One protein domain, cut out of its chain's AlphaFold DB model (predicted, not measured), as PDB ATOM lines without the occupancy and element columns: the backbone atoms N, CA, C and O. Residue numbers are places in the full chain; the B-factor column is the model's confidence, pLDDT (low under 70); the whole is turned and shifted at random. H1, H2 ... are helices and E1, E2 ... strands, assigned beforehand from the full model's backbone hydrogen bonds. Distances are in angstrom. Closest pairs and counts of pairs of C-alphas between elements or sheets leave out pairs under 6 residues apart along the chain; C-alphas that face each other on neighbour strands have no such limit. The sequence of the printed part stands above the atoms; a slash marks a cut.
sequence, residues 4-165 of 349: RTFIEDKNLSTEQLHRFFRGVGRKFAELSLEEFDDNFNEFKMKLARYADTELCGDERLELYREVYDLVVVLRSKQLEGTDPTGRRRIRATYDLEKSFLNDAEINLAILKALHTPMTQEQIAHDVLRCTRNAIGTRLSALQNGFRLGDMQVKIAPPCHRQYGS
ATOM      1  N   ARG A   4      18.217 -45.210  34.928       78.25
ATOM      2  CA  ARG A   4      18.745 -44.042  35.649       78.25
ATOM      3  C   ARG A   4      19.769 -44.419  36.721       78.25
ATOM      4  O   ARG A   4      20.852 -43.852  36.756       78.25
ATOM      5  N   THR A   5      19.445 -45.401  37.559       78.88
ATOM      6  CA  THR A   5      20.373 -45.901  38.585       78.88
ATOM      7  C   THR A   5      21.623 -46.495  37.940       78.88
ATOM      8  O   THR A   5      22.713 -46.395  38.489       78.88
ATOM      9  N   PHE A   6      21.478 -47.110  36.761       80.69
ATOM     10  CA  PHE A   6      22.602 -47.651  36.000       80.69
ATOM     11  C   PHE A   6      23.551 -46.559  35.504       80.69
ATOM     12  O   PHE A   6      24.763 -46.707  35.612       80.69
ATOM     13  N   ILE A   7      23.003 -45.460  34.992       81.81
ATOM     14  CA  ILE A   7      23.777 -44.295  34.561       81.81
ATOM     15  C   ILE A   7      24.575 -43.701  35.726       81.81
ATOM     16  O   ILE A   7      25.773 -43.462  35.583       81.81
ATOM     17  N   GLU A   8      23.919 -43.523  36.876       81.25
ATOM     18  CA  GLU A   8      24.535 -42.983  38.093       81.25
ATOM     19  C   GLU A   8      25.661 -43.914  38.603       81.25
ATOM     20  O   GLU A   8      26.757 -43.443  38.896       81.25
ATOM     21  N   ASP A   9      25.456 -45.240  38.597       82.06
ATOM     22  CA  ASP A   9      26.482 -46.247  38.947       82.06
ATOM     23  C   ASP A   9      27.690 -46.246  37.994       82.06
ATOM     24  O   ASP A   9      28.811 -46.586  38.378       82.06
ATOM     25  N   LYS A  10      27.479 -45.902  36.720       80.06
ATOM     26  CA  LYS A  10      28.531 -45.900  35.693       80.06
ATOM     27  C   LYS A  10      29.259 -44.567  35.558       80.06
ATOM     28  O   LYS A  10      30.206 -44.504  34.778       80.06
ATOM     29  N   ASN A  11      28.854 -43.546  36.316       78.12
ATOM     30  CA  ASN A  11      29.435 -42.204  36.276       78.12
ATOM     31  C   ASN A  11      29.525 -41.641  34.842       78.12
ATOM     32  O   ASN A  11      30.535 -41.058  34.446       78.12
ATOM     33  N   LEU A  12      28.487 -41.883  34.034       81.38
ATOM     34  CA  LEU A  12      28.416 -41.378  32.663       81.38
ATOM     35  C   LEU A  12      28.132 -39.869  32.677       81.38
ATOM     36  O   LEU A  12      27.260 -39.409  33.421       81.38
ATOM     37  N   SER A  13      28.810 -39.108  31.810       72.12
ATOM     38  CA  SER A  13      28.388 -37.735  31.498       72.12
ATOM     39  C   SER A  13      26.976 -37.795  30.934       72.12
ATOM     40  O   SER A  13      26.737 -38.530  29.978       72.12
ATOM     41  N   THR A  14      26.036 -37.113  31.581       77.56
ATOM     42  CA  THR A  14      24.601 -37.288  31.314       77.56
ATOM     43  C   THR A  14      23.795 -36.020  31.534       77.56
ATOM     44  O   THR A  14      22.623 -36.094  31.893       77.56
ATOM     45  N   GLU A  15      24.379 -34.838  31.349       88.00
ATOM     46  CA  GLU A  15      23.629 -33.600  31.567       88.00
ATOM     47  C   GLU A  15      22.418 -33.530  30.629       88.00
ATOM     48  O   GLU A  15      21.276 -33.385  31.085       88.00
ATOM     49  N   GLN A  16      22.649 -33.709  29.328       90.94
ATOM     50  CA  GLN A  16      21.593 -33.604  28.325       90.94
ATOM     51  C   GLN A  16      20.646 -34.803  28.393       90.94
ATOM     52  O   GLN A  16      19.424 -34.657  28.290       90.94
ATOM     53  N   LEU A  17      21.184 -35.990  28.658       90.44
ATOM     54  CA  LEU A  17      20.418 -37.215  28.816       90.44
ATOM     55  C   LEU A  17      19.526 -37.182  30.071       90.44
ATOM     56  O   LEU A  17      18.375 -37.623  30.031       90.44
ATOM     57  N   HIS A  18      19.990 -36.597  31.179       89.94
ATOM     58  CA  HIS A  18      19.159 -36.365  32.361       89.94
ATOM     59  C   HIS A  18      18.065 -35.333  32.097       89.94
ATOM     60  O   HIS A  18      16.939 -35.538  32.559       89.94
ATOM     61  N   ARG A  19      18.350 -34.249  31.361       90.56
ATOM     62  CA  ARG A  19      17.315 -33.285  30.941       90.56
ATOM     63  C   ARG A  19      16.238 -33.979  30.100       90.56
ATOM     64  O   ARG A  19      15.054 -33.870  30.429       90.56
ATOM     65  N   PHE A  20      16.640 -34.806  29.132       92.75
ATOM     66  CA  PHE A  20      15.729 -35.652  28.356       92.75
ATOM     67  C   PHE A  20      14.860 -36.546  29.258       92.75
ATOM     68  O   PHE A  20      13.633 -36.570  29.118       92.75
ATOM     69  N   PHE A  21      15.464 -37.239  30.230       91.69
ATOM     70  CA  PHE A  21      14.739 -38.102  31.168       91.69
ATOM     71  C   PHE A  21      13.835 -37.357  32.154       91.69
ATOM     72  O   PHE A  21      12.869 -37.938  32.637       91.69
ATOM     73  N   ARG A  22      14.092 -36.089  32.478       87.81
ATOM     74  CA  ARG A  22      13.160 -35.301  33.306       87.81
ATOM     75  C   ARG A  22      11.920 -34.874  32.524       87.81
ATOM     76  O   ARG A  22      10.853 -34.745  33.119       87.81
ATOM     77  N   GLY A  23      12.067 -34.667  31.218       87.06
ATOM     78  CA  GLY A  23      10.992 -34.261  30.322       87.06
ATOM     79  C   GLY A  23      10.358 -35.437  29.581       87.06
ATOM     80  O   GLY A  23       9.804 -36.370  30.167       87.06
ATOM     81  N   VAL A  24      10.428 -35.380  28.252       86.94
ATOM     82  CA  VAL A  24       9.731 -36.304  27.340       86.94
ATOM     83  C   VAL A  24      10.215 -37.760  27.425       86.94
ATOM     84  O   VAL A  24       9.506 -38.674  26.994       86.94
ATOM     85  N   GLY A  25      11.400 -37.983  27.997       87.38
ATOM     86  CA  GLY A  25      12.035 -39.284  28.166       87.38
ATOM     87  C   GLY A  25      11.736 -39.996  29.487       87.38
ATOM     88  O   GLY A  25      12.246 -41.095  29.689       87.38
ATOM     89  N   ARG A  26      10.916 -39.422  30.381       89.25
ATOM     90  CA  ARG A  26      10.707 -39.916  31.760       89.25
ATOM     91  C   ARG A  26      10.434 -41.406  31.873       89.25
ATOM     92  O   ARG A  26      11.048 -42.082  32.690       89.25
ATOM     93  N   LYS A  27       9.575 -41.927  30.999       91.06
ATOM     94  CA  LYS A  27       9.216 -43.347  31.001       91.06
ATOM     95  C   LYS A  27      10.410 -44.283  30.776       91.06
ATOM     96  O   LYS A  27      10.372 -45.403  31.252       91.06
ATOM     97  N   PHE A  28      11.454 -43.844  30.064       90.44
ATOM     98  CA  PHE A  28      12.629 -44.670  29.763       90.44
ATOM     99  C   PHE A  28      13.623 -44.729  30.924       90.44
ATOM    100  O   PHE A  28      14.386 -45.683  31.022       90.44
ATOM    101  N   ALA A  29      13.609 -43.730  31.811       86.62
ATOM    102  CA  ALA A  29      14.523 -43.650  32.947       86.62
ATOM    103  C   ALA A  29      14.297 -44.779  33.969       86.62
ATOM    104  O   ALA A  29      15.228 -45.193  34.663       86.62
ATOM    105  N   GLU A  30      13.055 -45.257  34.051       87.56
ATOM    106  CA  GLU A  30      12.599 -46.272  35.003       87.56
ATOM    107  C   GLU A  30      12.619 -47.691  34.420       87.56
ATOM    108  O   GLU A  30      12.518 -48.654  35.179       87.56
ATOM    109  N   LEU A  31      12.806 -47.835  33.101       86.94
ATOM    110  CA  LEU A  31      12.841 -49.144  32.452       86.94
ATOM    111  C   LEU A  31      14.016 -49.980  32.953       86.94
ATOM    112  O   LEU A  31      15.126 -49.480  33.181       86.94
ATOM    113  N   SER A  32      13.774 -51.282  33.067       85.31
ATOM    114  CA  SER A  32      14.851 -52.262  33.126       85.31
ATOM    115  C   SER A  32      15.654 -52.264  31.819       85.31
ATOM    116  O   SER A  32      15.223 -51.748  30.786       85.31
ATOM    117  N   LEU A  33      16.844 -52.866  31.844       81.00
ATOM    118  CA  LEU A  33      17.713 -52.921  30.664       81.00
ATOM    119  C   LEU A  33      17.084 -53.697  29.493       81.00
ATOM    120  O   LEU A  33      17.308 -53.349  28.338       81.00
ATOM    121  N   GLU A  34      16.296 -54.732  29.791       81.00
ATOM    122  CA  GLU A  34      15.612 -55.559  28.789       81.00
ATOM    123  C   GLU A  34      14.454 -54.791  28.147       81.00
ATOM    124  O   GLU A  34      14.355 -54.716  26.922       81.00
ATOM    125  N   GLU A  35      13.636 -54.125  28.964       86.19
ATOM    126  CA  GLU A  35      12.557 -53.272  28.465       86.19
ATOM    127  C   GLU A  35      13.104 -52.093  27.657       86.19
ATOM    128  O   GLU A  35      12.498 -51.699  26.664       86.19
ATOM    129  N   PHE A  36      14.251 -51.528  28.043       87.19
ATOM    130  CA  PHE A  36      14.903 -50.478  27.266       87.19
ATOM    131  C   PHE A  36      15.295 -50.960  25.862       87.19
ATOM    132  O   PHE A  36      15.064 -50.229  24.899       87.19
ATOM    133  N   ASP A  37      15.829 -52.180  25.726       86.12
ATOM    134  CA  ASP A  37      16.181 -52.770  24.425       86.12
ATOM    135  C   ASP A  37      14.943 -52.942  23.531       86.12
ATOM    136  O   ASP A  37      14.941 -52.519  22.372       86.12
ATOM    137  N   ASP A  38      13.857 -53.484  24.087       88.44
ATOM    138  CA  ASP A  38      12.606 -53.678  23.346       88.44
ATOM    139  C   ASP A  38      11.929 -52.334  22.985       88.44
ATOM    140  O   ASP A  38      11.275 -52.221  21.946       88.44
ATOM    141  N   ASN A  39      12.144 -51.277  23.781       91.62
ATOM    142  CA  ASN A  39      11.617 -49.927  23.537       91.62
ATOM    143  C   ASN A  39      12.608 -48.989  22.818       91.62
ATOM    144  O   ASN A  39      12.333 -47.794  22.660       91.62
ATOM    145  N   PHE A  40      13.753 -49.494  22.347       92.06
ATOM    146  CA  PHE A  40      14.857 -48.651  21.885       92.06
ATOM    147  C   PHE A  40      14.509 -47.791  20.659       92.06
ATOM    148  O   PHE A  40      14.956 -46.650  20.529       92.06
ATOM    149  N   ASN A  41      13.673 -48.296  19.749       92.50
ATOM    150  CA  ASN A  41      13.232 -47.510  18.593       92.50
ATOM    151  C   ASN A  41      12.332 -46.337  19.001       92.50
ATOM    152  O   ASN A  41      12.496 -45.238  18.471       92.50
ATOM    153  N   GLU A  42      11.431 -46.535  19.967       94.62
ATOM    154  CA  GLU A  42      10.611 -45.438  20.486       94.62
ATOM    155  C   GLU A  42      11.472 -44.421  21.242       94.62
ATOM    156  O   GLU A  42      11.271 -43.212  21.104       94.62
ATOM    157  N   PHE A  43      12.467 -44.901  21.996       94.69
ATOM    158  CA  PHE A  43      13.464 -44.049  22.634       94.69
ATOM    159  C   PHE A  43      14.157 -43.150  21.607       94.69
ATOM    160  O   PHE A  43      14.123 -41.933  21.770       94.69
ATOM    161  N   LYS A  44      14.682 -43.707  20.504       94.75
ATOM    162  CA  LYS A  44      15.318 -42.921  19.431       94.75
ATOM    163  C   LYS A  44      14.385 -41.873  18.827       94.75
ATOM    164  O   LYS A  44      14.804 -40.740  18.624       94.75
ATOM    165  N   MET A  45      13.127 -42.224  18.557       94.25
ATOM    166  CA  MET A  45      12.162 -41.270  17.994       94.25
ATOM    167  C   MET A  45      11.889 -40.100  18.942       94.25
ATOM    168  O   MET A  45      11.851 -38.947  18.514       94.25
ATOM    169  N   LYS A  46      11.708 -40.378  20.239       95.38
ATOM    170  CA  LYS A  46      11.497 -39.326  21.242       95.38
ATOM    171  C   LYS A  46      12.757 -38.500  21.485       95.38
ATOM    172  O   LYS A  46      12.642 -37.296  21.687       95.38
ATOM    173  N   LEU A  47      13.925 -39.136  21.443       95.25
ATOM    174  CA  LEU A  47      15.226 -38.487  21.554       95.25
ATOM    175  C   LEU A  47      15.452 -37.502  20.402       95.25
ATOM    176  O   LEU A  47      15.792 -36.354  20.659       95.25
ATOM    177  N   ALA A  48      15.197 -37.920  19.158       94.50
ATOM    178  CA  ALA A  48      15.310 -37.057  17.983       94.50
ATOM    179  C   ALA A  48      14.377 -35.844  18.090       94.50
ATOM    180  O   ALA A  48      14.819 -34.708  17.962       94.50
ATOM    181  N   ARG A  49      13.107 -36.076  18.447       94.19
ATOM    182  CA  ARG A  49      12.140 -34.989  18.646       94.19
ATOM    183  C   ARG A  49      12.583 -34.005  19.728       94.19
ATOM    184  O   ARG A  49      12.448 -32.809  19.529       94.19
ATOM    185  N   TYR A  50      13.086 -34.503  20.857       94.81
ATOM    186  CA  TYR A  50      13.619 -33.657  21.926       94.81
ATOM    187  C   TYR A  50      14.811 -32.829  21.452       94.81
ATOM    188  O   TYR A  50      14.851 -31.626  21.687       94.81
ATOM    189  N   ALA A  51      15.759 -33.462  20.759       93.81
ATOM    190  CA  ALA A  51      16.922 -32.772  20.230       93.81
ATOM    191  C   ALA A  51      16.517 -31.660  19.253       93.81
ATOM    192  O   ALA A  51      17.156 -30.612  19.240       93.81
ATOM    193  N   ASP A  52      15.487 -31.877  18.429       91.75
ATOM    194  CA  ASP A  52      15.019 -30.906  17.432       91.75
ATOM    195  C   ASP A  52      14.234 -29.736  18.041       91.75
ATOM    196  O   ASP A  52      14.214 -28.656  17.453       91.75
ATOM    197  N   THR A  53      13.571 -29.930  19.187       90.25
ATOM    198  CA  THR A  53      12.750 -28.879  19.812       90.25
ATOM    199  C   THR A  53      13.460 -28.123  20.924       90.25
ATOM    200  O   THR A  53      13.247 -26.922  21.055       90.25
ATOM    201  N   GLU A  54      14.275 -28.806  21.730       91.81
ATOM    202  CA  GLU A  54      14.820 -28.245  22.972       91.81
ATOM    203  C   GLU A  54      16.304 -27.883  22.887       91.81
ATOM    204  O   GLU A  54      16.767 -27.082  23.693       91.81
ATOM    205  N   LEU A  55      17.059 -28.478  21.959       91.12
ATOM    206  CA  LEU A  55      18.515 -28.349  21.920       91.12
ATOM    207  C   LEU A  55      18.998 -27.646  20.652       91.12
ATOM    208  O   LEU A  55      18.401 -27.751  19.581       91.12
ATOM    209  N   CYS A  56      20.151 -26.989  20.750       85.81
ATOM    210  CA  CYS A  56      20.827 -26.404  19.600       85.81
ATOM    211  C   CYS A  56      22.351 -26.553  19.696       85.81
ATOM    212  O   CYS A  56      22.927 -26.664  20.777       85.81
ATOM    213  N   GLY A  57      23.016 -26.571  18.537       83.81
ATOM    214  CA  GLY A  57      24.479 -26.557  18.455       83.81
ATOM    215  C   GLY A  57      25.159 -27.691  19.230       83.81
ATOM    216  O   GLY A  57      24.868 -28.867  19.009       83.81
ATOM    217  N   ASP A  58      26.088 -27.330  20.119       87.69
ATOM    218  CA  ASP A  58      26.928 -28.285  20.853       87.69
ATOM    219  C   ASP A  58      26.113 -29.219  21.766       87.69
ATOM    220  O   ASP A  58      26.460 -30.393  21.879       87.69
ATOM    221  N   GLU A  59      24.988 -28.763  22.335       92.31
ATOM    222  CA  GLU A  59      24.155 -29.585  23.230       92.31
ATOM    223  C   GLU A  59      23.586 -30.820  22.511       92.31
ATOM    224  O   GLU A  59      23.448 -31.897  23.094       92.31
ATOM    225  N   ARG A  60      23.289 -30.695  21.210       94.38
ATOM    226  CA  ARG A  60      22.832 -31.817  20.375       94.38
ATOM    227  C   ARG A  60      23.940 -32.848  20.173       94.38
ATOM    228  O   ARG A  60      23.687 -34.051  20.250       94.38
ATOM    229  N   LEU A  61      25.169 -32.388  19.935       93.56
ATOM    230  CA  LEU A  61      26.333 -33.262  19.790       93.56
ATOM    231  C   LEU A  61      26.678 -33.958  21.111       93.56
ATOM    232  O   LEU A  61      26.991 -35.148  21.113       93.56
ATOM    233  N   GLU A  62      26.590 -33.238  22.228       94.06
ATOM    234  CA  GLU A  62      26.744 -33.792  23.572       94.06
ATOM    235  C   GLU A  62      25.710 -34.883  23.833       94.06
ATOM    236  O   GLU A  62      26.100 -36.012  24.113       94.06
ATOM    237  N   LEU A  63      24.417 -34.610  23.622       95.00
ATOM    238  CA  LEU A  63      23.365 -35.612  23.802       95.00
ATOM    239  C   LEU A  63      23.626 -36.879  22.972       95.00
ATOM    240  O   LEU A  63      23.440 -37.993  23.464       95.00
ATOM    241  N   TYR A  64      24.074 -36.734  21.723       95.12
ATOM    242  CA  TYR A  64      24.459 -37.882  20.904       95.12
ATOM    243  C   TYR A  64      25.592 -38.697  21.553       95.12
ATOM    244  O   TYR A  64      25.474 -39.921  21.641       95.12
ATOM    245  N   ARG A  65      26.658 -38.039  22.033       93.62
ATOM    246  CA  ARG A  65      27.796 -38.704  22.695       93.62
ATOM    247  C   ARG A  65      27.361 -39.422  23.971       93.62
ATOM    248  O   ARG A  65      27.727 -40.576  24.157       93.62
ATOM    249  N   GLU A  66      26.532 -38.786  24.797       93.44
ATOM    250  CA  GLU A  66      26.023 -39.376  26.042       93.44
ATOM    251  C   GLU A  66      25.196 -40.644  25.772       93.44
ATOM    252  O   GLU A  66      25.348 -41.661  26.453       93.44
ATOM    253  N   VAL A  67      24.348 -40.627  24.737       93.69
ATOM    254  CA  VAL A  67      23.553 -41.802  24.342       93.69
ATOM    255  C   VAL A  67      24.427 -42.894  23.728       93.69
ATOM    256  O   VAL A  67      24.198 -44.077  23.994       93.69
ATOM    257  N   TYR A  68      25.430 -42.529  22.929       93.00
ATOM    258  CA  TYR A  68      26.401 -43.486  22.404       93.00
ATOM    259  C   TYR A  68      27.141 -44.198  23.544       93.00
ATOM    260  O   TYR A  68      27.155 -45.430  23.589       93.00
ATOM    261  N   ASP A  69      27.686 -43.435  24.494       90.56
ATOM    262  CA  ASP A  69      28.438 -43.966  25.631       90.56
ATOM    263  C   ASP A  69      27.546 -44.874  26.503       90.56
ATOM    264  O   ASP A  69      27.963 -45.976  26.873       90.56
ATOM    265  N   LEU A  70      26.278 -44.498  26.730       90.38
ATOM    266  CA  LEU A  70      25.287 -45.363  27.383       90.38
ATOM    267  C   LEU A  70      25.138 -46.708  26.655       90.38
ATOM    268  O   LEU A  70      25.238 -47.765  27.281       90.38
ATOM    269  N   VAL A  71      24.900 -46.695  25.340       90.00
ATOM    270  CA  VAL A  71      24.669 -47.924  24.561       90.00
ATOM    271  C   VAL A  71      25.923 -48.800  24.504       90.00
ATOM    272  O   VAL A  71      25.816 -50.026  24.584       90.00
ATOM    273  N   VAL A  72      27.119 -48.209  24.425       88.44
ATOM    274  CA  VAL A  72      28.386 -48.953  24.486       88.44
ATOM    275  C   VAL A  72      28.547 -49.656  25.833       88.44
ATOM    276  O   VAL A  72      28.837 -50.854  25.859       88.44
ATOM    277  N   VAL A  73      28.305 -48.954  26.944       86.44
ATOM    278  CA  VAL A  73      28.428 -49.525  28.295       86.44
ATOM    279  C   VAL A  73      27.373 -50.605  28.562       86.44
ATOM    280  O   VAL A  73      27.667 -51.620  29.197       86.44
ATOM    281  N   LEU A  74      26.158 -50.442  28.031       83.94
ATOM    282  CA  LEU A  74      25.119 -51.474  28.093       83.94
ATOM    283  C   LEU A  74      25.546 -52.767  27.385       83.94
ATOM    284  O   LEU A  74      25.253 -53.861  27.867       83.94
ATOM    285  N   ARG A  75      26.275 -52.655  26.270       81.38
ATOM    286  CA  ARG A  75      26.771 -53.811  25.511       81.38
ATOM    287  C   ARG A  75      28.016 -54.449  26.130       81.38
ATOM    288  O   ARG A  75      28.136 -55.672  26.086       81.38
ATOM    289  N   SER A  76      28.934 -53.668  26.705       75.94
ATOM    290  CA  SER A  76      30.188 -54.193  27.272       75.94
ATOM    291  C   SER A  76      29.967 -55.038  28.531       75.94
ATOM    292  O   SER A  76      30.570 -56.102  28.656       75.94
ATOM    293  N   LYS A  77      29.019 -54.661  29.404       65.88
ATOM    294  CA  LYS A  77      28.659 -55.449  30.601       65.88
ATOM    295  C   LYS A  77      28.133 -56.861  30.306       65.88
ATOM    296  O   LYS A  77      28.060 -57.675  31.220       65.88
ATOM    297  N   GLN A  78      27.770 -57.167  29.060       58.31
ATOM    298  CA  GLN A  78      27.326 -58.504  28.652       58.31
ATOM    299  C   GLN A  78      28.454 -59.375  28.073       58.31
ATOM    300  O   GLN A  78      28.258 -60.574  27.905       58.31
ATOM    301  N   LEU A  79      29.624 -58.803  27.762       50.50
ATOM    302  CA  LEU A  79      30.793 -59.543  27.263       50.50
ATOM    303  C   LEU A  79      31.656 -60.121  28.395       50.50
ATOM    304  O   LEU A  79      32.318 -61.132  28.190       50.50
ATOM    305  N   GLU A  80      31.616 -59.521  29.588       51.66
ATOM    306  CA  GLU A  80      32.362 -59.985  30.773       51.66
ATOM    307  C   GLU A  80      31.662 -61.123  31.536       51.66
ATOM    308  O   GLU A  80      32.246 -61.722  32.436       51.66
ATOM    309  N   GLY A  81      30.428 -61.463  31.155       46.31
ATOM    310  CA  GLY A  81      29.717 -62.632  31.655       46.31
ATOM    311  C   GLY A  81      29.385 -63.577  30.511       46.31
ATOM    312  O   GLY A  81      28.453 -63.325  29.749       46.31
ATOM    313  N   THR A  82      30.074 -64.718  30.423       44.72
ATOM    314  CA  THR A  82      29.396 -65.951  29.997       44.72
ATOM    315  C   THR A  82      28.127 -66.001  30.828       44.72
ATOM    316  O   THR A  82      28.221 -65.944  32.045       44.72
ATOM    317  N   ASP A  83      26.960 -65.979  30.205       48.69
ATOM    318  CA  ASP A  83      25.700 -65.904  30.926       48.69
ATOM    319  C   ASP A  83      25.265 -67.316  31.356       48.69
ATOM    320  O   ASP A  83      24.766 -68.065  30.513       48.69
ATOM    321  N   PRO A  84      25.434 -67.735  32.629       48.88
ATOM    322  CA  PRO A  84      24.836 -68.971  33.131       48.88
ATOM    323  C   PRO A  84      23.320 -68.839  33.370       48.88
ATOM    324  O   PRO A  84      22.691 -69.818  33.757       48.88
ATOM    325  N   THR A  85      22.718 -67.655  33.171       55.19
ATOM    326  CA  THR A  85      21.318 -67.338  33.514       55.19
ATOM    327  C   THR A  85      20.368 -67.199  32.317       55.19
ATOM    328  O   THR A  85      19.167 -67.036  32.523       55.19
ATOM    329  N   GLY A  86      20.854 -67.314  31.075       52.12
ATOM    330  CA  GLY A  86      20.006 -67.330  29.873       52.12
ATOM    331  C   GLY A  86      19.312 -66.000  29.538       52.12
ATOM    332  O   GLY A  86      18.301 -66.002  28.833       52.12
ATOM    333  N   ARG A  87      19.823 -64.864  30.024       56.00
ATOM    334  CA  ARG A  87      19.311 -63.532  29.686       56.00
ATOM    335  C   ARG A  87      19.675 -63.141  28.250       56.00
ATOM    336  O   ARG A  87      20.715 -63.477  27.683       56.00
ATOM    337  N   ARG A  88      18.753 -62.417  27.618       60.75
ATOM    338  CA  ARG A  88      18.829 -62.024  26.207       60.75
ATOM    339  C   ARG A  88      19.878 -60.918  26.005       60.75
ATOM    340  O   ARG A  88      19.920 -59.940  26.748       60.75
ATOM    341  N   ARG A  89      20.707 -61.051  24.961       68.00
ATOM    342  CA  ARG A  89      21.669 -60.010  24.546       68.00
ATOM    343  C   ARG A  89      20.935 -58.738  24.114       68.00
ATOM    344  O   ARG A  89      20.017 -58.840  23.297       68.00
ATOM    345  N   ILE A  90      21.387 -57.579  24.603       73.75
ATOM    346  CA  ILE A  90      20.918 -56.257  24.159       73.75
ATOM    347  C   ILE A  90      21.276 -56.103  22.679       73.75
ATOM    348  O   ILE A  90      22.430 -56.286  22.277       73.75
ATOM    349  N   ARG A  91      20.271 -55.802  21.858       78.44
ATOM    350  CA  ARG A  91      20.389 -55.675  20.399       78.44
ATOM    351  C   ARG A  91      20.545 -54.224  19.954       78.44
ATOM    352  O   ARG A  91      20.966 -53.985  18.821       78.44
ATOM    353  N   ALA A  92      20.203 -53.274  20.819       82.31
ATOM    354  CA  ALA A  92      20.284 -51.850  20.565       82.31
ATOM    355  C   ALA A  92      21.684 -51.455  20.078       82.31
ATOM    356  O   ALA A  92      22.709 -51.754  20.694       82.31
ATOM    357  N   THR A  93      21.717 -50.758  18.944       86.25
ATOM    358  CA  THR A  93      22.919 -50.122  18.406       86.25
ATOM    359  C   THR A  93      22.608 -48.662  18.136       86.25
ATOM    360  O   THR A  93      21.575 -48.343  17.541       86.25
ATOM    361  N   TYR A  94      23.504 -47.790  18.582       89.81
ATOM    362  CA  TYR A  94      23.451 -46.366  18.310       89.81
ATOM    363  C   TYR A  94      24.793 -45.967  17.723       89.81
ATOM    364  O   TYR A  94      25.824 -46.101  18.370       89.81
ATOM    365  N   ASP A  95      24.768 -45.584  16.459       88.31
ATOM    366  CA  ASP A  95      25.913 -45.113  15.701       88.31
ATOM    367  C   ASP A  95      25.544 -43.769  15.067       88.31
ATOM    368  O   ASP A  95      24.390 -43.333  15.108       88.31
ATOM    369  N   LEU A  96      26.542 -43.101  14.496       88.94
ATOM    370  CA  LEU A  96      26.360 -41.793  13.880       88.94
ATOM    371  C   LEU A  96      25.319 -41.821  12.745       88.94
ATOM    372  O   LEU A  96      24.551 -40.876  12.605       88.94
ATOM    373  N   GLU A  97      25.250 -42.914  11.976       86.38
ATOM    374  CA  GLU A  97      24.291 -43.090  10.871       86.38
ATOM    375  C   GLU A  97      22.838 -43.205  11.350       86.38
ATOM    376  O   GLU A  97      21.923 -42.766  10.659       86.38
ATOM    377  N   LYS A  98      22.613 -43.779  12.536       86.38
ATOM    378  CA  LYS A  98      21.289 -43.891  13.170       86.38
ATOM    379  C   LYS A  98      20.990 -42.747  14.138       86.38
ATOM    380  O   LYS A  98      19.985 -42.822  14.856       86.38
ATOM    381  N   SER A  99      21.865 -41.749  14.217       92.00
ATOM    382  CA  SER A  99      21.690 -40.605  15.105       92.00
ATOM    383  C   SER A  99      20.692 -39.592  14.540       92.00
ATOM    384  O   SER A  99      20.329 -39.633  13.367       92.00
ATOM    385  N   PHE A 100      20.242 -38.671  15.391       93.88
ATOM    386  CA  PHE A 100      19.415 -37.531  14.981       93.88
ATOM    387  C   PHE A 100      20.233 -36.373  14.382       93.88
ATOM    388  O   PHE A 100      19.648 -35.386  13.941       93.88
ATOM    389  N   LEU A 101      21.569 -36.453  14.404       93.75
ATOM    390  CA  LEU A 101      22.432 -35.411  13.856       93.75
ATOM    391  C   LEU A 101      22.395 -35.468  12.333       93.75
ATOM    392  O   LEU A 101      22.599 -36.525  11.736       93.75
ATOM    393  N   ASN A 102      22.178 -34.321  11.697       90.25
ATOM    394  CA  ASN A 102      22.241 -34.239  10.245       90.25
ATOM    395  C   ASN A 102      23.691 -34.088   9.744       90.25
ATOM    396  O   ASN A 102      24.609 -33.744  10.492       90.25
ATOM    397  N   ASP A 103      23.908 -34.317   8.447       88.62
ATOM    398  CA  ASP A 103      25.252 -34.258   7.862       88.62
ATOM    399  C   ASP A 103      25.920 -32.885   7.994       88.62
ATOM    400  O   ASP A 103      27.138 -32.818   8.162       88.62
ATOM    401  N   ALA A 104      25.152 -31.791   7.948       87.12
ATOM    402  CA  ALA A 104      25.697 -30.450   8.119       87.12
ATOM    403  C   ALA A 104      26.188 -30.231   9.557       87.12
ATOM    404  O   ALA A 104      27.281 -29.706   9.740       87.12
ATOM    405  N   GLU A 105      25.442 -30.686  10.564       89.44
ATOM    406  CA  GLU A 105      25.840 -30.631  11.976       89.44
ATOM    407  C   GLU A 105      27.116 -31.432  12.230       89.44
ATOM    408  O   GLU A 105      28.048 -30.939  12.862       89.44
ATOM    409  N   ILE A 106      27.192 -32.644  11.676       91.25
ATOM    410  CA  ILE A 106      28.375 -33.503  11.786       91.25
ATOM    411  C   ILE A 106      29.584 -32.825  11.136       91.25
ATOM    412  O   ILE A 106      30.664 -32.765  11.724       91.25
ATOM    413  N   ASN A 107      29.408 -32.288   9.929       90.12
ATOM    414  CA  ASN A 107      30.473 -31.601   9.209       90.12
ATOM    415  C   ASN A 107      30.927 -30.336   9.949       90.12
ATOM    416  O   ASN A 107      32.127 -30.105  10.061       90.12
ATOM    417  N   LEU A 108      30.002 -29.552  10.508       87.94
ATOM    418  CA  LEU A 108      30.316 -28.375  11.321       87.94
ATOM    419  C   LEU A 108      31.062 -28.749  12.608       87.94
ATOM    420  O   LEU A 108      32.032 -28.077  12.958       87.94
ATOM    421  N   ALA A 109      30.681 -29.844  13.270       89.81
ATOM    422  CA  ALA A 109      31.394 -30.356  14.437       89.81
ATOM    423  C   ALA A 109      32.845 -30.740  14.100       89.81
ATOM    424  O   ALA A 109      33.762 -30.393  14.846       89.81
ATOM    425  N   ILE A 110      33.070 -31.394  12.952       91.06
ATOM    426  CA  ILE A 110      34.422 -31.696  12.456       91.06
ATOM    427  C   ILE A 110      35.179 -30.397  12.164       91.06
ATOM    428  O   ILE A 110      36.297 -30.227  12.639       91.06
ATOM    429  N   LEU A 111      34.579 -29.464  11.421       88.62
ATOM    430  CA  LEU A 111      35.213 -28.194  11.051       88.62
ATOM    431  C   LEU A 111      35.658 -27.382  12.271       88.62
ATOM    432  O   LEU A 111      36.751 -26.821  12.246       88.62
ATOM    433  N   LYS A 112      34.834 -27.354  13.323       87.62
ATOM    434  CA  LYS A 112      35.139 -26.706  14.604       87.62
ATOM    435  C   LYS A 112      36.257 -27.428  15.356       87.62
ATOM    436  O   LYS A 112      37.167 -26.784  15.863       87.62
ATOM    437  N   ALA A 113      36.224 -28.759  15.414       89.25
ATOM    438  CA  ALA A 113      37.279 -29.530  16.074       89.25
ATOM    439  C   ALA A 113      38.645 -29.351  15.389       89.25
ATOM    440  O   ALA A 113      39.664 -29.214  16.060       89.25
ATOM    441  N   LEU A 114      38.647 -29.277  14.055       89.81
ATOM    442  CA  LEU A 114      39.838 -29.121  13.221       89.81
ATOM    443  C   LEU A 114      40.493 -27.730  13.276       89.81
ATOM    444  O   LEU A 114      41.483 -27.508  12.577       89.81
ATOM    445  N   HIS A 115      39.986 -26.790  14.083       84.12
ATOM    446  CA  HIS A 115      40.743 -25.572  14.419       84.12
ATOM    447  C   HIS A 115      42.022 -25.894  15.185       84.12
ATOM    448  O   HIS A 115      43.015 -25.184  15.047       84.12
ATOM    449  N   THR A 116      42.018 -27.003  15.918       85.62
ATOM    450  CA  THR A 116      43.236 -27.644  16.402       85.62
ATOM    451  C   THR A 116      43.558 -28.803  15.462       85.62
ATOM    452  O   THR A 116      42.677 -29.629  15.217       85.62
ATOM    453  N   PRO A 117      44.786 -28.912  14.922       87.44
ATOM    454  CA  PRO A 117      45.153 -30.044  14.082       87.44
ATOM    455  C   PRO A 117      44.920 -31.384  14.793       87.44
ATOM    456  O   PRO A 117      45.429 -31.606  15.892       87.44
ATOM    457  N   MET A 118      44.153 -32.278  14.165       91.62
ATOM    458  CA  MET A 118      43.787 -33.584  14.732       91.62
ATOM    459  C   MET A 118      44.022 -34.714  13.733       91.62
ATOM    460  O   MET A 118      43.901 -34.537  12.517       91.62
ATOM    461  N   THR A 119      44.326 -35.908  14.240       92.50
ATOM    462  CA  THR A 119      44.346 -37.125  13.424       92.50
ATOM    463  C   THR A 119      42.932 -37.644  13.174       92.50
ATOM    464  O   THR A 119      41.976 -37.321  13.882       92.50
ATOM    465  N   GLN A 120      42.791 -38.509  12.170       92.94
ATOM    466  CA  GLN A 120      41.523 -39.174  11.873       92.94
ATOM    467  C   GLN A 120      40.992 -39.976  13.075       92.94
ATOM    468  O   GLN A 120      39.783 -40.031  13.295       92.94
ATOM    469  N   GLU A 121      41.884 -40.595  13.852       92.44
ATOM    470  CA  GLU A 121      41.548 -41.352  15.058       92.44
ATOM    471  C   GLU A 121      41.007 -40.450  16.167       92.44
ATOM    472  O   GLU A 121      39.995 -40.796  16.771       92.44
ATOM    473  N   GLN A 122      41.629 -39.289  16.390       93.31
ATOM    474  CA  GLN A 122      41.160 -38.312  17.378       93.31
ATOM    475  C   GLN A 122      39.767 -37.796  17.017       93.31
ATOM    476  O   GLN A 122      38.879 -37.755  17.859       93.31
ATOM    477  N   ILE A 123      39.510 -37.492  15.743       93.06
ATOM    478  CA  ILE A 123      38.177 -37.053  15.302       93.06
ATOM    479  C   ILE A 123      37.142 -38.170  15.505       93.06
ATOM    480  O   ILE A 123      36.041 -37.934  16.006       93.06
ATOM    481  N   ALA A 124      37.493 -39.403  15.137       93.00
ATOM    482  CA  ALA A 124      36.606 -40.551  15.275       93.00
ATOM    483  C   ALA A 124      36.267 -40.835  16.741       93.00
ATOM    484  O   ALA A 124      35.095 -41.005  17.070       93.00
ATOM    485  N   HIS A 125      37.272 -40.856  17.613       90.44
ATOM    486  CA  HIS A 125      37.095 -41.184  19.017       90.44
ATOM    487  C   HIS A 125      36.594 -39.978  19.810       90.44
ATOM    488  O   HIS A 125      35.503 -40.041  20.368       90.44
ATOM    489  N   ASP A 126      37.340 -38.876  19.830       88.62
ATOM    490  CA  ASP A 126      37.145 -37.748  20.746       88.62
ATOM    491  C   ASP A 126      36.019 -36.806  20.309       88.62
ATOM    492  O   ASP A 126      35.358 -36.207  21.159       88.62
ATOM    493  N   VAL A 127      35.750 -36.700  19.001       90.62
ATOM    494  CA  VAL A 127      34.744 -35.762  18.476       90.62
ATOM    495  C   VAL A 127      33.408 -36.447  18.191       90.62
ATOM    496  O   VAL A 127      32.373 -35.979  18.659       90.62
ATOM    497  N   LEU A 128      33.390 -37.533  17.422       91.31
ATOM    498  CA  LEU A 128      32.136 -38.099  16.895       91.31
ATOM    499  C   LEU A 128      31.790 -39.490  17.426       91.31
ATOM    500  O   LEU A 128      30.759 -40.033  17.030       91.31
ATOM    501  N   ARG A 129      32.618 -40.072  18.304       90.44
ATOM    502  CA  ARG A 129      32.395 -41.404  18.892       90.44
ATOM    503  C   ARG A 129      31.963 -42.440  17.838       90.44
ATOM    504  O   ARG A 129      30.921 -43.072  17.944       90.44
ATOM    505  N   CYS A 130      32.725 -42.561  16.757       89.31
ATOM    506  CA  CYS A 130      32.380 -43.417  15.622       89.31
ATOM    507  C   CYS A 130      33.605 -44.148  15.057       89.31
ATOM    508  O   CYS A 130      34.720 -44.036  15.568       89.31
ATOM    509  N   THR A 131      33.404 -44.953  14.010       86.19
ATOM    510  CA  THR A 131      34.499 -45.722  13.411       86.19
ATOM    511  C   THR A 131      35.428 -44.830  12.591       86.19
ATOM    512  O   THR A 131      35.000 -43.888  11.919       86.19
ATOM    513  N   ARG A 132      36.717 -45.186  12.561       89.38
ATOM    514  CA  ARG A 132      37.717 -44.503  11.727       89.38
ATOM    515  C   ARG A 132      37.293 -44.436  10.252       89.38
ATOM    516  O   ARG A 132      37.476 -43.400   9.613       89.38
ATOM    517  N   ASN A 133      36.693 -45.501   9.719       87.56
ATOM    518  CA  ASN A 133      36.266 -45.573   8.316       87.56
ATOM    519  C   ASN A 133      35.143 -44.575   7.988       87.56
ATOM    520  O   ASN A 133      35.194 -43.928   6.940       87.56
ATOM    521  N   ALA A 134      34.175 -44.396   8.897       86.62
ATOM    522  CA  ALA A 134      33.105 -43.412   8.730       86.62
ATOM    523  C   ALA A 134      33.672 -41.985   8.621       86.62
ATOM    524  O   ALA A 134      33.272 -41.215   7.746       86.62
ATOM    525  N   ILE A 135      34.677 -41.661   9.440       90.69
ATOM    526  CA  ILE A 135      35.380 -40.374   9.365       90.69
ATOM    527  C   ILE A 135      36.187 -40.227   8.076       90.69
ATOM    528  O   ILE A 135      36.177 -39.152   7.488       90.69
ATOM    529  N   GLY A 136      36.860 -41.278   7.601       88.75
ATOM    530  CA  GLY A 136      37.689 -41.197   6.389       88.75
ATOM    531  C   GLY A 136      36.892 -40.767   5.156       88.75
ATOM    532  O   GLY A 136      37.320 -39.891   4.401       88.75
ATOM    533  N   THR A 137      35.688 -41.321   5.005       87.50
ATOM    534  CA  THR A 137      34.758 -40.945   3.929       87.50
ATOM    535  C   THR A 137      34.315 -39.485   4.065       87.50
ATOM    536  O   THR A 137      34.334 -38.737   3.086       87.50
ATOM    537  N   ARG A 138      33.989 -39.041   5.288       89.31
ATOM    538  CA  ARG A 138      33.561 -37.659   5.564       89.31
ATOM    539  C   ARG A 138      34.680 -36.636   5.359       89.31
ATOM    540  O   ARG A 138      34.450 -35.613   4.727       89.31
ATOM    541  N   LEU A 139      35.898 -36.918   5.822       90.38
ATOM    542  CA  LEU A 139      37.061 -36.048   5.608       90.38
ATOM    543  C   LEU A 139      37.388 -35.905   4.121       90.38
ATOM    544  O   LEU A 139      37.645 -34.795   3.664       90.38
ATOM    545  N   SER A 140      37.292 -36.995   3.354       87.56
ATOM    546  CA  SER A 140      37.466 -36.946   1.897       87.56
ATOM    547  C   SER A 140      36.411 -36.046   1.238       87.56
ATOM    548  O   SER A 140      36.732 -35.241   0.365       87.56
ATOM    549  N   ALA A 141      35.151 -36.119   1.683       86.56
ATOM    550  CA  ALA A 141      34.091 -35.231   1.205       86.56
ATOM    551  C   ALA A 141      34.345 -33.755   1.574       86.56
ATOM    552  O   ALA A 141      34.196 -32.877   0.726       86.56
ATOM    553  N   LEU A 142      34.799 -33.478   2.802       88.88
ATOM    554  CA  LEU A 142      35.167 -32.130   3.251       88.88
ATOM    555  C   LEU A 142      36.361 -31.557   2.473       88.88
ATOM    556  O   LEU A 142      36.392 -30.360   2.210       88.88
ATOM    557  N   GLN A 143      37.322 -32.382   2.059       86.94
ATOM    558  CA  GLN A 143      38.438 -31.950   1.204       86.94
ATOM    559  C   GLN A 143      37.978 -31.611  -0.219       86.94
ATOM    560  O   GLN A 143      38.412 -30.616  -0.801       86.94
ATOM    561  N   ASN A 144      37.059 -32.406  -0.770       84.19
ATOM    562  CA  ASN A 144      36.482 -32.158  -2.095       84.19
ATOM    563  C   ASN A 144      35.548 -30.937  -2.117       84.19
ATOM    564  O   ASN A 144      35.361 -30.307  -3.161       84.19
ATOM    565  N   GLY A 145      35.018 -30.563  -0.955       81.88
ATOM    566  CA  GLY A 145      34.133 -29.430  -0.753       81.88
ATOM    567  C   GLY A 145      32.713 -29.870  -0.466       81.88
ATOM    568  O   GLY A 145      32.050 -30.476  -1.302       81.88
ATOM    569  N   PHE A 146      32.244 -29.493   0.713       84.19
ATOM    570  CA  PHE A 146      30.885 -29.692   1.188       84.19
ATOM    571  C   PHE A 146      30.081 -28.404   0.988       84.19
ATOM    572  O   PHE A 146      30.602 -27.300   1.155       84.19
ATOM    573  N   ARG A 147      28.807 -28.535   0.610       80.94
ATOM    574  CA  ARG A 147      27.912 -27.398   0.390       80.94
ATOM    575  C   ARG A 147      27.067 -27.134   1.637       80.94
ATOM    576  O   ARG A 147      26.281 -27.990   2.031       80.94
ATOM    577  N   LEU A 148      27.197 -25.939   2.211       78.56
ATOM    578  CA  LEU A 148      26.364 -25.432   3.304       78.56
ATOM    579  C   LEU A 148      25.529 -24.257   2.775       78.56
ATOM    580  O   LEU A 148      26.034 -23.145   2.631       78.56
ATOM    581  N   GLY A 149      24.264 -24.506   2.429       75.06
ATOM    582  CA  GLY A 149      23.458 -23.527   1.688       75.06
ATOM    583  C   GLY A 149      24.043 -23.278   0.293       75.06
ATOM    584  O   GLY A 149      24.229 -24.224  -0.467       75.06
ATOM    585  N   ASP A 150      24.374 -22.029  -0.039       68.69
ATOM    586  CA  ASP A 150      25.072 -21.667  -1.288       68.69
ATOM    587  C   ASP A 150      26.595 -21.536  -1.122       68.69
ATOM    588  O   ASP A 150      27.310 -21.241  -2.079       68.69
ATOM    589  N   MET A 151      27.114 -21.808   0.078       71.94
ATOM    590  CA  MET A 151      28.543 -21.748   0.372       71.94
ATOM    591  C   MET A 151      29.209 -23.097   0.107       71.94
ATOM    592  O   MET A 151      28.698 -24.144   0.510       71.94
ATOM    593  N   GLN A 152      30.391 -23.073  -0.510       76.31
ATOM    594  CA  GLN A 152      31.264 -24.241  -0.588       76.31
ATOM    595  C   GLN A 152      32.347 -24.146   0.487       76.31
ATOM    596  O   GLN A 152      33.158 -23.223   0.485       76.31
ATOM    597  N   VAL A 153      32.371 -25.123   1.388       79.06
ATOM    598  CA  VAL A 153      33.287 -25.192   2.527       79.06
ATOM    599  C   VAL A 153      34.247 -26.359   2.330       79.06
ATOM    600  O   VAL A 153      33.824 -27.469   2.002       79.06
ATOM    601  N   LYS A 154      35.544 -26.106   2.520       84.12
ATOM    602  CA  LYS A 154      36.616 -27.096   2.365       84.12
ATOM    603  C   LYS A 154      37.506 -27.127   3.599       84.12
ATOM    604  O   LYS A 154      37.568 -26.151   4.337       84.12
ATOM    605  N   ILE A 155      38.185 -28.244   3.820       83.38
ATOM    606  CA  ILE A 155      39.303 -28.323   4.770       83.38
ATOM    607  C   ILE A 155      40.621 -28.407   4.013       83.38
ATOM    608  O   ILE A 155      40.647 -28.795   2.842       83.38
ATOM    609  N   ALA A 156      41.714 -28.055   4.686       76.69
ATOM    610  CA  ALA A 156      43.035 -28.149   4.091       76.69
ATOM    611  C   ALA A 156      43.402 -29.620   3.786       76.69
ATOM    612  O   ALA A 156      42.924 -30.545   4.462       76.69
ATOM    613  N   PRO A 157      44.272 -29.863   2.788       77.31
ATOM    614  CA  PRO A 157      44.921 -31.158   2.628       77.31
ATOM    615  C   PRO A 157      45.640 -31.564   3.925       77.31
ATOM    616  O   PRO A 157      46.105 -30.695   4.666       77.31
ATOM    617  N   PRO A 158      45.752 -32.866   4.228       79.81
ATOM    618  CA  PRO A 158      46.331 -33.295   5.484       79.81
ATOM    619  C   PRO A 158      47.852 -33.097   5.458       79.81
ATOM    620  O   PRO A 158      48.525 -33.543   4.530       79.81
ATOM    621  N   CYS A 159      48.398 -32.486   6.507       75.25
ATOM    622  CA  CYS A 159      49.837 -32.335   6.715       75.25
ATOM    623  C   CYS A 159      50.277 -33.293   7.827       75.25
ATOM    624  O   CYS A 159      49.642 -33.351   8.875       75.25
ATOM    625  N   HIS A 160      51.310 -34.111   7.600       82.81
ATOM    626  CA  HIS A 160      51.776 -35.120   8.570       82.81
ATOM    627  C   HIS A 160      50.657 -36.009   9.165       82.81
ATOM    628  O   HIS A 160      50.695 -36.375  10.336       82.81
ATOM    629  N   ARG A 161      49.665 -36.394   8.342       82.94
ATOM    630  CA  ARG A 161      48.459 -37.169   8.735       82.94
ATOM    631  C   ARG A 161      47.503 -36.448   9.695       82.94
ATOM    632  O   ARG A 161      46.558 -37.068  10.183       82.94
ATOM    633  N   GLN A 162      47.719 -35.164   9.941       87.38
ATOM    634  CA  GLN A 162      46.797 -34.307  10.665       87.38
ATOM    635  C   GLN A 162      45.955 -33.511   9.679       87.38
ATOM    636  O   GLN A 162      46.421 -33.085   8.622       87.38
ATOM    637  N   TYR A 163      44.697 -33.329  10.040       88.38
ATOM    638  CA  TYR A 163      43.753 -32.497   9.319       88.38
ATOM    639  C   TYR A 163      43.645 -31.163  10.045       88.38
ATOM    640  O   TYR A 163      43.744 -31.114  11.270       88.38
ATOM    641  N   GLY A 164      43.434 -30.095   9.284       83.50
ATOM    642  CA  GLY A 164      43.215 -28.754   9.807       83.50
ATOM    643  C   GLY A 164      42.114 -28.051   9.026       83.50
ATOM    644  O   GLY A 164      41.955 -28.250   7.818       83.50
ATOM    645  N   SER A 165      41.339 -27.236   9.727       79.50
ATOM    646  CA  SER A 165      40.319 -26.378   9.144       79.50
ATOM    647  C   SER A 165      40.803 -24.939   9.208       79.50
ATOM    648  O   SER A 165      41.081 -24.422  10.287       79.50
TER     649      SER A 165
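This is residues 4 to 165 of the 349 residues of an uncharacterized protein of Collinsella sp. An271 (UniProt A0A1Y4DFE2). Two helical lobes lie end to end: a larger one of H1 to H6, with the long H6 at its inner side and H5 running back alongside at a distance, and a smaller one of H7, H8 and H9 set crosswise, with the small hairpin E1 and E2 at its far end. A long link, residues 77 to 102, loops out from the end of H6, where residues 80 to 86 stick out free, and then folds back beside H6 to reach the second lobe. The printed part has 162 residues, with nine named helices, H1 to H9, followed by two named strands, E1 and E2, which form one antiparallel sheet in the order E1 - E2. The class is mostly helix. The whole is compact, with a radius of gyration of the C-alphas of 17.7 A, and spans 53 by 37 by 23 A.

H1, residues 4 to 10, is near H2, residues 15 to 22, with 5 pairs of C-alphas within 10 A. H2 and H3, residues 26 to 29, touch only at the corner by their link, the closest C-alphas being those of Phe 21 and Ala 29, 5.8 A apart. H4, residues 33 to 38, and H5, residues 40 to 54, meet only through their link. H6, residues 58 to 76, touches H2 with its residues 59 to 67 alone, about perpendicular at 80 degrees; the closest C-alphas, of Gln 16 and Leu 63, are 5.3 A apart. H5 and H6 are close but not clearly touching, at a shallow tilt of 17 degrees, opposite ways, with the C-alphas of Ala 51 and Arg 60 closest at 6.0 A. H7, residues 103 to 113, is close to H6 but not clearly touching; the closest C-alphas, of Leu 61 and Ala 109, are 7.9 A apart. H7 touches H8, residues 120 to 127, about perpendicular at 82 degrees, with the C-alphas of Ile 110 and Ile 123 closest at 7.1 A. H9, residues 132 to 144, touches H8 with its residues 132 to 136 alone, at 76 degrees, about perpendicular; the C-alphas of Ala 124 and Arg 132 are closest at 5.4 A. E1, residues 146 to 148, and E2, residues 151 to 153, form an antiparallel hairpin, with N 146 and O 153 at 2.9 A and N 153 and O 146 at 2.8 A, within hydrogen-bond range. Residues 118 to 119 pair with residues 162 to 163, antiparallel. Among the pairs that are apart are H5 and H8, and H6 and H9. Every O i to N i+4 pair is within hydrogen-bond range in H1, H2, H4, H5, H6, H7, H8 and H9; H3 is too short for such a pair.

H1 begins at C-alpha 4, (18.745, -44.042, 35.649). H5 is 20.4 A long from first to last C-alpha, and H6, the longest helix by residues, is 26.9 A, ending at C-alpha 76, (30.188, -54.193, 27.272). H7 measures 15.3 A and H9 18.6 A. E1 is 6.6 A long and E2 6.2 A, ending at C-alpha 153, (33.287, -25.192, 2.527).

The two C-alphas farthest apart are those of Pro 84 and Asp 150, 58.5 A. The printed part has no cut. The link from H6 to H7, with 26 residues, is long, and the link from H7 to H8 is short. Residues 154 to 165 have no named element. The mean pLDDT of the printed part is 84.7; residues 77 to 89 and residue 150 are under 70.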